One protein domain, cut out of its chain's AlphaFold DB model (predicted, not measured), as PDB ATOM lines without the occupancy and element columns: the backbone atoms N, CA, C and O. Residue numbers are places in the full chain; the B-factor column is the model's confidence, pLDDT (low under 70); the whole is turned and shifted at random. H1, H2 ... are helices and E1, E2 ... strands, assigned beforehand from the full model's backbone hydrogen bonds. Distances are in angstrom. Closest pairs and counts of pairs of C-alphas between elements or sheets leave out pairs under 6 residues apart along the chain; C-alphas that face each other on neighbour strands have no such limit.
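What this domain is: This is residues 3 to 77 of the 89 residues of an uncharacterized protein of Lysobacter aestuarii (UniProt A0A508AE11). A small twisted sheet of four short parallel strands stands in the middle, with helix H1 packed on one face, over E2 and E1, and the pair of helices H2 and H3 at the other end of the longest axis, the sheet between H1 and that pair. H2 only grazes the sheet, and H3 packs on H2. The printed part has 75 residues with three named helices and four named strands, in the order E1 H1 E2 H2 E3 H3 E4; the sheet's order is E2 E1 E3 E4, and the class is mixed, helices and strands. The whole is compact, with a radius of gyration of the C-alphas of 11.3 A, and rounded, spanning 31 by 23 by 19 A.

Where its parts are: The sheet's strands are E2, residues 26 to 28, E1, residues 3 to 5, E3, residues 42 to 45 and 10.0 A long, and E4, residues 74 to 76. E1 begins at C-alpha 3, at (-31.040, -15.953, 9.156), and E4 ends at C-alpha 76, at (-32.226, -9.396, -0.921). H1 is residues 9 to 18, 14.3 A; H2 is residues 32 to 37, 9.0 A. H3, the longest helix, is residues 55 to 67, 18.1 A, beginning at C-alpha 55, at (-29.748, -2.392, 11.862).

How they stand to each other: E1 and E3, the inner strands, are parallel at 16 degrees, with N 3 and O 42 within hydrogen-bond range at 2.7 A and N 5 and O 44 at 2.8 A. The edge strand E2 is parallel to E1 at 30 degrees, with N 4 and O 27 at 2.8 A. The other edge strand, E4, is parallel to E3 at 20 degrees, with N 75 and O 43 at 2.8 A. H1 is on the sheet at a height of 8.8 A, over E1 and only just over E2, on which 3 of its C-alphas fall; on the local plane it runs slantwise to the strands, at 46 degrees to E1. The closest C-alphas of H1 and E1 are those of Ala 12 and Ile 4, 5.8 A apart. H1 and the sheet make two layers, a helix on one face of a sheet. H2 only grazes the sheet, with residues 34 to 35. H2 and H3 touch, the closest C-alphas being those of Ala 32 and Ile 58, 4.6 A apart, and run the same way at a steep tilt of 39 degrees. H3 is not on the sheet, but only just, with 4 pairs of C-alphas within 10 A. H1 is apart from H2 and from H3. E1, H1, E2 and E3, H3, E4 are strand-helix-strand units, two parallel neighbour strands with a helix between them in the chain; E2, H2, E3 is a split one, with E1 between its strands in the sheet. The three crossovers are right-handed. In H1, H2 and H3 every O i to N i+4 pair is within hydrogen-bond range.

The domain as a whole: The C-alphas farthest apart are those of Asp 18 and Ala 68, 31.6 A. The printed part has no cut and no long link. Mean pLDDT of the printed part is 92.2, and no printed residue is under 70.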
ATOM      1  N   LEU A   3     -30.891 -17.201   8.433       96.12
ATOM      2  CA  LEU A   3     -31.040 -15.953   9.156       96.12
ATOM      3  C   LEU A   3     -31.974 -15.023   8.389       96.12
ATOM      4  O   LEU A   3     -31.783 -14.749   7.209       96.12
ATOM      5  N   ILE A   4     -32.985 -14.510   9.073       96.56
ATOM      6  CA  ILE A   4     -33.990 -13.641   8.472       96.56
ATOM      7  C   ILE A   4     -33.738 -12.222   8.964       96.56
ATOM      8  O   ILE A   4     -33.939 -11.926  10.143       96.56
ATOM      9  N   TYR A   5     -33.281 -11.342   8.077       95.75
ATOM     10  CA  TYR A   5     -33.072  -9.931   8.373       95.75
ATOM     11  C   TYR A   5     -34.343  -9.153   8.030       95.75
ATOM     12  O   TYR A   5     -34.668  -8.931   6.866       95.75
ATOM     13  N   SER A   6     -35.101  -8.766   9.052       95.06
ATOM     14  CA  SER A   6     -36.391  -8.092   8.889       95.06
ATOM     15  C   SER A   6     -36.609  -7.040   9.970       95.06
ATOM     16  O   SER A   6     -35.942  -7.061  11.005       95.06
ATOM     17  N   ARG A   7     -37.597  -6.163   9.769       94.12
ATOM     18  CA  ARG A   7     -37.984  -5.131  10.744       94.12
ATOM     19  C   ARG A   7     -38.576  -5.658  12.056       94.12
ATOM     20  O   ARG A   7     -38.596  -4.931  13.042       94.12
ATOM     21  N   SER A   8     -39.109  -6.884  12.084       93.69
ATOM     22  CA  SER A   8     -39.766  -7.441  13.275       93.69
ATOM     23  C   SER A   8     -39.842  -8.970  13.273       93.69
ATOM     24  O   SER A   8     -39.886  -9.611  12.219       93.69
ATOM     25  N   ALA A   9     -39.964  -9.556  14.471       92.88
ATOM     26  CA  ALA A   9     -40.173 -10.995  14.658       92.88
ATOM     27  C   ALA A   9     -41.381 -11.529  13.877       92.88
ATOM     28  O   ALA A   9     -41.320 -12.617  13.309       92.88
ATOM     29  N   ALA A  10     -42.475 -10.762  13.840       93.94
ATOM     30  CA  ALA A  10     -43.697 -11.152  13.145       93.94
ATOM     31  C   ALA A  10     -43.465 -11.288  11.633       93.94
ATOM     32  O   ALA A  10     -43.873 -12.286  11.045       93.94
ATOM     33  N   ALA A  11     -42.747 -10.337  11.023       93.44
ATOM     34  CA  ALA A  11     -42.399 -10.402   9.604       93.44
ATOM     35  C   ALA A  11     -41.466 -11.583   9.297       93.44
ATOM     36  O   ALA A  11     -41.667 -12.283   8.310       93.44
ATOM     37  N   ALA A  12     -40.482 -11.842  10.168       94.56
ATOM     38  CA  ALA A  12     -39.596 -12.990   9.995       94.56
ATOM     39  C   ALA A  12     -40.345 -14.327  10.094       94.56
ATOM     40  O   ALA A  12     -40.108 -15.227   9.296       94.56
ATOM     41  N   ARG A  13     -41.278 -14.443  11.046       95.00
ATOM     42  CA  ARG A  13     -42.090 -15.649  11.225       95.00
ATOM     43  C   ARG A  13     -43.039 -15.893  10.053       95.00
ATOM     44  O   ARG A  13     -43.196 -17.044   9.666       95.00
ATOM     45  N   ALA A  14     -43.659 -14.842   9.515       94.88
ATOM     46  CA  ALA A  14     -44.518 -14.949   8.336       94.88
ATOM     47  C   ALA A  14     -43.730 -15.478   7.130       94.88
ATOM     48  O   ALA A  14     -44.103 -16.496   6.566       94.88
ATOM     49  N   PHE A  15     -42.568 -14.887   6.837       94.56
ATOM     50  CA  PHE A  15     -41.691 -15.371   5.768       94.56
ATOM     51  C   PHE A  15     -41.226 -16.815   5.985       94.56
ATOM     52  O   PHE A  15     -41.256 -17.617   5.064       94.56
ATOM     53  N   ALA A  16     -40.834 -17.175   7.212       95.38
ATOM     54  CA  ALA A  16     -40.433 -18.546   7.512       95.38
ATOM     55  C   ALA A  16     -41.565 -19.556   7.279       95.38
ATOM     56  O   ALA A  16     -41.309 -20.670   6.835       95.38
ATOM     57  N   HIS A  17     -42.805 -19.170   7.581       94.69
ATOM     58  CA  HIS A  17     -43.975 -19.986   7.296       94.69
ATOM     59  C   HIS A  17     -44.219 -20.114   5.785       94.69
ATOM     60  O   HIS A  17     -44.433 -21.226   5.309       94.69
ATOM     61  N   ASP A  18     -44.150 -19.007   5.042       93.88
ATOM     62  CA  ASP A  18     -44.386 -18.981   3.592       93.88
ATOM     63  C   ASP A  18     -43.341 -19.804   2.817       93.88
ATOM     64  O   ASP A  18     -43.687 -20.525   1.887       93.88
ATOM     65  N   GLU A  19     -42.083 -19.788   3.266       92.88
ATOM     66  CA  GLU A  19     -40.984 -20.604   2.726       92.88
ATOM     67  C   GLU A  19     -40.944 -22.040   3.289       92.88
ATOM     68  O   GLU A  19     -39.994 -22.783   3.041       92.88
ATOM     69  N   ALA A  20     -41.942 -22.440   4.088       93.62
ATOM     70  CA  ALA A  20     -42.011 -23.745   4.751       93.62
ATOM     71  C   ALA A  20     -40.735 -24.119   5.548       93.62
ATOM     72  O   ALA A  20     -40.354 -25.289   5.629       93.62
ATOM     73  N   LEU A  21     -40.078 -23.133   6.171       92.69
ATOM     74  CA  LEU A  21     -38.900 -23.341   7.014       92.69
ATOM     75  C   LEU A  21     -39.302 -23.955   8.363       92.69
ATOM     76  O   LEU A  21     -40.100 -23.392   9.121       92.69
ATOM     77  N   MET A  22     -38.705 -25.100   8.700       92.50
ATOM     78  CA  MET A  22     -39.005 -25.810   9.944       92.50
ATOM     79  C   MET A  22     -38.520 -25.034  11.182       92.50
ATOM     80  O   MET A  22     -37.511 -24.320  11.129       92.50
ATOM     81  N   PRO A  23     -39.193 -25.173  12.341       87.50
ATOM     82  CA  PRO A  23     -38.683 -24.643  13.603       87.50
ATOM     83  C   PRO A  23     -37.266 -25.159  13.894       87.50
ATOM     84  O   PRO A  23     -37.029 -26.362  13.892       87.50
ATOM     85  N   GLY A  24     -36.331 -24.247  14.169       90.69
ATOM     86  CA  GLY A  24     -34.918 -24.572  14.406       90.69
ATOM     87  C   GLY A  24     -34.020 -24.435  13.174       90.69
ATOM     88  O   GLY A  24     -32.815 -24.256  13.338       90.69
ATOM     89  N   ASP A  25     -34.588 -24.402  11.966       92.38
ATOM     90  CA  ASP A  25     -33.825 -24.152  10.739       92.38
ATOM     91  C   ASP A  25     -33.686 -22.671  10.405       92.38
ATOM     92  O   ASP A  25     -32.888 -22.322   9.533       92.38
ATOM     93  N   TRP A  26     -34.400 -21.794  11.114       95.88
ATOM     94  CA  TRP A  26     -34.347 -20.355  10.908       95.88
ATOM     95  C   TRP A  26     -34.248 -19.557  12.208       95.88
ATOM     96  O   TRP A  26     -34.646 -20.013  13.283       95.88
ATOM     97  N   LYS A  27     -33.740 -18.324  12.102       96.00
ATOM     98  CA  LYS A  27     -33.681 -17.363  13.207       96.00
ATOM     99  C   LYS A  27     -33.827 -15.931  12.696       96.00
ATOM    100  O   LYS A  27     -33.212 -15.552  11.704       96.00
ATOM    101  N   TRP A  28     -34.632 -15.119  13.374       95.44
ATOM    102  CA  TRP A  28     -34.685 -13.677  13.109       95.44
ATOM    103  C   TRP A  28     -33.416 -13.002  13.640       95.44
ATOM    104  O   TRP A  28     -32.991 -13.286  14.761       95.44
ATOM    105  N   ILE A  29     -32.813 -12.114  12.848       94.56
ATOM    106  CA  ILE A  29     -31.631 -11.359  13.272       94.56
ATOM    107  C   ILE A  29     -32.070 -10.203  14.176       94.56
ATOM    108  O   ILE A  29     -32.556  -9.170  13.713       94.56
ATOM    109  N   GLN A  30     -31.897 -10.409  15.477       90.31
ATOM    110  CA  GLN A  30     -32.219  -9.432  16.522       90.31
ATOM    111  C   GLN A  30     -31.025  -8.547  16.886       90.31
ATOM    112  O   GLN A  30     -31.201  -7.431  17.360       90.31
ATOM    113  N   ASP A  31     -29.813  -9.039  16.650       91.88
ATOM    114  CA  ASP A  31     -28.569  -8.413  17.072       91.88
ATOM    115  C   ASP A  31     -27.373  -8.975  16.280       91.88
ATOM    116  O   ASP A  31     -27.480  -9.925  15.497       91.88
ATOM    117  N   ALA A  32     -26.204  -8.377  16.511       89.94
ATOM    118  CA  ALA A  32     -24.937  -8.782  15.912       89.94
ATOM    119  C   ALA A  32     -24.473 -10.194  16.319       89.94
ATOM    120  O   ALA A  32     -23.706 -10.817  15.584       89.94
ATOM    121  N   ASP A  33     -24.879 -10.689  17.488       93.06
ATOM    122  CA  ASP A  33     -24.450 -11.985  18.011       93.06
ATOM    123  C   ASP A  33     -25.061 -13.137  17.213       93.06
ATOM    124  O   ASP A  33     -24.368 -14.095  16.876       93.06
ATOM    125  N   THR A  34     -26.312 -12.989  16.774       92.56
ATOM    126  CA  THR A  34     -26.966 -13.961  15.884       92.56
ATOM    127  C   THR A  34     -26.150 -14.215  14.606       92.56
ATOM    128  O   THR A  34     -25.973 -15.365  14.205       92.56
ATOM    129  N   VAL A  35     -25.577 -13.172  13.999       90.62
ATOM    130  CA  VAL A  35     -24.699 -13.308  12.820       90.62
ATOM    131  C   VAL A  35     -23.380 -14.001  13.182       90.62
ATOM    132  O   VAL A  35     -22.877 -14.821  12.418       90.62
ATOM    133  N   ARG A  36     -22.817 -13.716  14.364       89.69
ATOM    134  CA  ARG A  36     -21.557 -14.326  14.830       89.69
ATOM    135  C   ARG A  36     -21.697 -15.808  15.160       89.69
ATOM    136  O   ARG A  36     -20.752 -16.555  14.918       89.69
ATOM    137  N   GLN A  37     -22.843 -16.223  15.698       92.19
ATOM    138  CA  GLN A  37     -23.149 -17.627  15.991       92.19
ATOM    139  C   GLN A  37     -23.300 -18.449  14.706       92.19
ATOM    140  O   GLN A  37     -22.894 -19.609  14.663       92.19
ATOM    141  N   TYR A  38     -23.849 -17.844  13.648       91.12
ATOM    142  CA  TYR A  38     -24.152 -18.524  12.388       91.12
ATOM    143  C   TYR A  38     -23.545 -17.795  11.181       91.12
ATOM    144  O   TYR A  38     -24.276 -17.389  10.276       91.12
ATOM    145  N   PRO A  39     -22.212 -17.643  11.105       85.44
ATOM    146  CA  PRO A  39     -21.594 -16.769  10.113       85.44
ATOM    147  C   PRO A  39     -21.825 -17.256   8.675       85.44
ATOM    148  O   PRO A  39     -21.965 -16.438   7.777       85.44
ATOM    149  N   ARG A  40     -21.951 -18.577   8.472       89.94
ATOM    150  CA  ARG A  40     -22.179 -19.228   7.167       89.94
ATOM    151  C   ARG A  40     -23.652 -19.485   6.835       89.94
ATOM    152  O   ARG A  40     -23.937 -20.196   5.875       89.94
ATOM    153  N   ALA A  41     -24.584 -19.000   7.650       92.56
ATOM    154  CA  ALA A  41     -26.002 -19.190   7.371       92.56
ATOM    155  C   ALA A  41     -26.436 -18.411   6.126       92.56
ATOM    156  O   ALA A  41     -25.881 -17.356   5.819       92.56
ATOM    157  N   HIS A  42     -27.458 -18.925   5.439       93.62
ATOM    158  CA  HIS A  42     -28.155 -18.171   4.398       93.62
ATOM    159  C   HIS A  42     -28.862 -16.989   5.051       93.62
ATOM    160  O   HIS A  42     -29.561 -17.182   6.043       93.62
ATOM    161  N   ILE A  43     -28.703 -15.783   4.519       94.81
ATOM    162  CA  ILE A  43     -29.354 -14.574   5.020       94.81
ATOM    163  C   ILE A  43     -30.389 -14.091   4.009       94.81
ATOM    164  O   ILE A  43     -30.038 -13.768   2.880       94.81
ATOM    165  N   SER A  44     -31.651 -13.990   4.424       95.38
ATOM    166  CA  SER A  44     -32.717 -13.371   3.628       95.38
ATOM    167  C   SER A  44     -33.039 -11.990   4.192       95.38
ATOM    168  O   SER A  44     -33.493 -11.883   5.334       95.38
ATOM    169  N   LYS A  45     -32.810 -10.932   3.413       94.56
ATOM    170  CA  LYS A  45     -33.239  -9.568   3.739       94.56
ATOM    171  C   LYS A  45     -34.646  -9.343   3.223       94.56
ATOM    172  O   LYS A  45     -34.876  -9.389   2.024       94.56
ATOM    173  N   LEU A  46     -35.583  -9.118   4.131       93.75
ATOM    174  CA  LEU A  46     -36.984  -8.877   3.796       93.75
ATOM    175  C   LEU A  46     -37.208  -7.407   3.429       93.75
ATOM    176  O   LEU A  46     -36.429  -6.550   3.852       93.75
ATOM    177  N   PRO A  47     -38.320  -7.077   2.750       92.25
ATOM    178  CA  PRO A  47     -38.739  -5.696   2.583       92.25
ATOM    179  C   PRO A  47     -38.712  -4.923   3.901       92.25
ATOM    180  O   PRO A  47     -39.181  -5.414   4.938       92.25
ATOM    181  N   ARG A  48     -38.200  -3.690   3.842       90.56
ATOM    182  CA  ARG A  48     -38.088  -2.791   4.996       90.56
ATOM    183  C   ARG A  48     -37.148  -3.299   6.098       90.56
ATOM    184  O   ARG A  48     -37.287  -2.884   7.247       90.56
ATOM    185  N   TRP A  49     -36.195  -4.187   5.805       91.44
ATOM    186  CA  TRP A  49     -35.192  -4.657   6.777       91.44
ATOM    187  C   TRP A  49     -34.409  -3.508   7.436       91.44
ATOM    188  O   TRP A  49     -34.046  -3.603   8.606       91.44
ATOM    189  N   GLN A  50     -34.213  -2.400   6.723       91.19
ATOM    190  CA  GLN A  50     -33.604  -1.157   7.191       91.19
ATOM    191  C   GLN A  50     -34.356  -0.496   8.354       91.19
ATOM    192  O   GLN A  50     -33.751   0.274   9.096       91.19
ATOM    193  N   GLU A  51     -35.647  -0.801   8.537       92.38
ATOM    194  CA  GLU A  51     -36.446  -0.359   9.689       92.38
ATOM    195  C   GLU A  51     -36.162  -1.195  10.954       92.38
ATOM    196  O   GLU A  51     -36.748  -0.936  12.005       92.38
ATOM    197  N   ASN A  52     -35.290  -2.213  10.891       91.25
ATOM    198  CA  ASN A  52     -34.896  -2.976  12.074       91.25
ATOM    199  C   ASN A  52     -34.201  -2.044  13.092       91.25
ATOM    200  O   ASN A  52     -33.223  -1.376  12.747       91.25
ATOM    201  N   PRO A  53     -34.640  -2.023  14.365       90.19
ATOM    202  CA  PRO A  53     -34.094  -1.116  15.379       90.19
ATOM    203  C   PRO A  53     -32.603  -1.340  15.669       90.19
ATOM    204  O   PRO A  53     -31.921  -0.439  16.153       90.19
ATOM    205  N   HIS A  54     -32.078  -2.524  15.352       91.69
ATOM    206  CA  HIS A  54     -30.690  -2.920  15.576       91.69
ATOM    207  C   HIS A  54     -29.845  -2.933  14.296       91.69
ATOM    208  O   HIS A  54     -28.712  -3.427  14.313       91.69
ATOM    209  N   ARG A  55     -30.360  -2.359  13.197       93.00
ATOM    210  CA  ARG A  55     -29.748  -2.392  11.862       93.00
ATOM    211  C   ARG A  55     -28.257  -2.056  11.873       93.00
ATOM    212  O   ARG A  55     -27.455  -2.812  11.341       93.00
ATOM    213  N   ALA A  56     -27.873  -0.950  12.510       92.94
ATOM    214  CA  ALA A  56     -26.486  -0.486  12.502       92.94
ATOM    215  C   ALA A  56     -25.501  -1.542  13.040       92.94
ATOM    216  O   ALA A  56     -24.430  -1.745  12.471       92.94
ATOM    217  N   TRP A  57     -25.864  -2.254  14.112       93.12
ATOM    218  CA  TRP A  57     -25.007  -3.292  14.690       93.12
ATOM    219  C   TRP A  57     -25.011  -4.577  13.863       93.12
ATOM    220  O   TRP A  57     -23.973  -5.235  13.750       93.12
ATOM    221  N   ILE A  58     -26.158  -4.920  13.277       93.44
ATOM    222  CA  ILE A  58     -26.304  -6.079  12.393       93.44
ATOM    223  C   ILE A  58     -25.469  -5.881  11.122       93.44
ATOM    224  O   ILE A  58     -24.688  -6.764  10.778       93.44
ATOM    225  N   ASP A  59     -25.545  -4.711  10.483       93.19
ATOM    226  CA  ASP A  59     -24.796  -4.386   9.262       93.19
ATOM    227  C   ASP A  59     -23.282  -4.491   9.495       93.19
ATOM    228  O   ASP A  59     -22.568  -5.101   8.700       93.19
ATOM    229  N   VAL A  60     -22.786  -3.992  10.634       94.25
ATOM    230  CA  VAL A  60     -21.372  -4.146  11.017       94.25
ATOM    231  C   VAL A  60     -20.991  -5.620  11.193       94.25
ATOM    232  O   VAL A  60     -19.893  -6.023  10.805       94.25
ATOM    233  N   ALA A  61     -21.860  -6.441  11.786       92.94
ATOM    234  CA  ALA A  61     -21.594  -7.867  11.960       92.94
ATOM    235  C   ALA A  61     -21.571  -8.617  10.621       92.94
ATOM    236  O   ALA A  61     -20.687  -9.448  10.408       92.94
ATOM    237  N   LEU A  62     -22.497  -8.286   9.717       91.75
ATOM    238  CA  LEU A  62     -22.544  -8.819   8.357       91.75
ATOM    239  C   LEU A  62     -21.295  -8.426   7.563       91.75
ATOM    240  O   LEU A  62     -20.673  -9.298   6.962       91.75
ATOM    241  N   GLN A  63     -20.876  -7.157   7.630       91.88
ATOM    242  CA  GLN A  63     -19.662  -6.682   6.965       91.88
ATOM    243  C   GLN A  63     -18.426  -7.430   7.469       91.88
ATOM    244  O   GLN A  63     -17.673  -7.979   6.677       91.88
ATOM    245  N   ARG A  64     -18.260  -7.561   8.791       90.88
ATOM    246  CA  ARG A  64     -17.137  -8.320   9.367       90.88
ATOM    247  C   ARG A  64     -17.141  -9.790   8.950       90.88
ATOM    248  O   ARG A  64     -16.080 -10.372   8.742       90.88
ATOM    249  N   ALA A  65     -18.317 -10.409   8.857       89.19
ATOM    250  CA  ALA A  65     -18.438 -11.781   8.377       89.19
ATOM    251  C   ALA A  65     -18.102 -11.895   6.878       89.19
ATOM    252  O   ALA A  65     -17.485 -12.886   6.480       89.19
ATOM    253  N   ALA A  66     -18.454 -10.889   6.069       88.69
ATOM    254  CA  ALA A  66     -18.095 -10.808   4.654       88.69
ATOM    255  C   ALA A  66     -16.582 -10.640   4.468       88.69
ATOM    256  O   ALA A  66     -15.975 -11.420   3.739       88.69
ATOM    257  N   ASP A  67     -15.968  -9.704   5.198       90.38
ATOM    258  CA  ASP A  67     -14.524  -9.433   5.171       90.38
ATOM    259  C   ASP A  67     -13.707 -10.665   5.588       90.38
ATOM    260  O   ASP A  67     -12.623 -10.924   5.074       90.38
ATOM    261  N   ALA A  68     -14.245 -11.469   6.510       90.44
ATOM    262  CA  ALA A  68     -13.637 -12.725   6.930       90.44
ATOM    263  C   ALA A  68     -13.879 -13.891   5.948       90.44
ATOM    264  O   ALA A  68     -13.477 -15.016   6.252       90.44
ATOM    265  N   HIS A  69     -14.573 -13.670   4.824       85.00
ATOM    266  CA  HIS A  69     -15.045 -14.703   3.889       85.00
ATOM    267  C   HIS A  69     -15.847 -15.823   4.571       85.00
ATOM    268  O   HIS A  69     -15.795 -16.992   4.184       85.00
ATOM    269  N   ARG A  70     -16.566 -15.480   5.643       86.94
ATOM    270  CA  ARG A  70     -17.391 -16.426   6.401       86.94
ATOM    271  C   ARG A  70     -18.872 -16.240   6.156       86.94
ATOM    272  O   ARG A  70     -19.606 -17.142   6.541       86.94
ATOM    273  N   LEU A  71     -19.276 -15.121   5.556       87.44
ATOM    274  CA  LEU A  71     -20.668 -14.828   5.256       87.44
ATOM    275  C   LEU A  71     -21.233 -15.874   4.291       87.44
ATOM    276  O   LEU A  71     -20.659 -16.120   3.231       87.44
ATOM    277  N   GLY A  72     -22.339 -16.498   4.688       88.25
ATOM    278  CA  GLY A  72     -23.103 -17.376   3.810       88.25
ATOM    279  C   GLY A  72     -23.808 -16.613   2.680       88.25
ATOM    280  O   GLY A  72     -23.648 -15.397   2.545       88.25
ATOM    281  N   PRO A  73     -24.603 -17.319   1.860       91.06
ATOM    282  CA  PRO A  73     -25.400 -16.698   0.807       91.06
ATOM    283  C   PRO A  73     -26.293 -15.585   1.363       91.06
ATOM    284  O   PRO A  73     -26.869 -15.738   2.439       91.06
ATOM    285  N   LEU A  74     -26.425 -14.480   0.630       91.19
ATOM    286  CA  LEU A  74     -27.285 -13.356   0.996       91.19
ATOM    287  C   LEU A  74     -28.284 -13.099  -0.135       91.19
ATOM    288  O   LEU A  74     -27.885 -12.811  -1.261       91.19
ATOM    289  N   THR A  75     -29.572 -13.193   0.177       92.38
ATOM    290  CA  THR A  75     -30.686 -12.891  -0.729       92.38
ATOM    291  C   THR A  75     -31.361 -11.607  -0.273       92.38
ATOM    292  O   THR A  75     -31.748 -11.496   0.890       92.38
ATOM    293  N   ASP A  76     -31.513 -10.646  -1.179       90.19
ATOM    294  CA  ASP A  76     -32.226  -9.396  -0.921       90.19
ATOM    295  C   ASP A  76     -33.609  -9.423  -1.581       90.19
ATOM    296  O   ASP A  76     -33.717  -9.677  -2.778       90.19
ATOM    297  N   LEU A  77     -34.657  -9.219  -0.778       86.19
ATOM    298  CA  LEU A  77     -36.062  -9.288  -1.178       86.19
ATOM    299  C   LEU A  77     -36.746  -7.910  -1.143       86.19
ATOM    300  O   LEU A  77     -37.972  -7.858  -1.195       86.19
TER     301      LEU A  77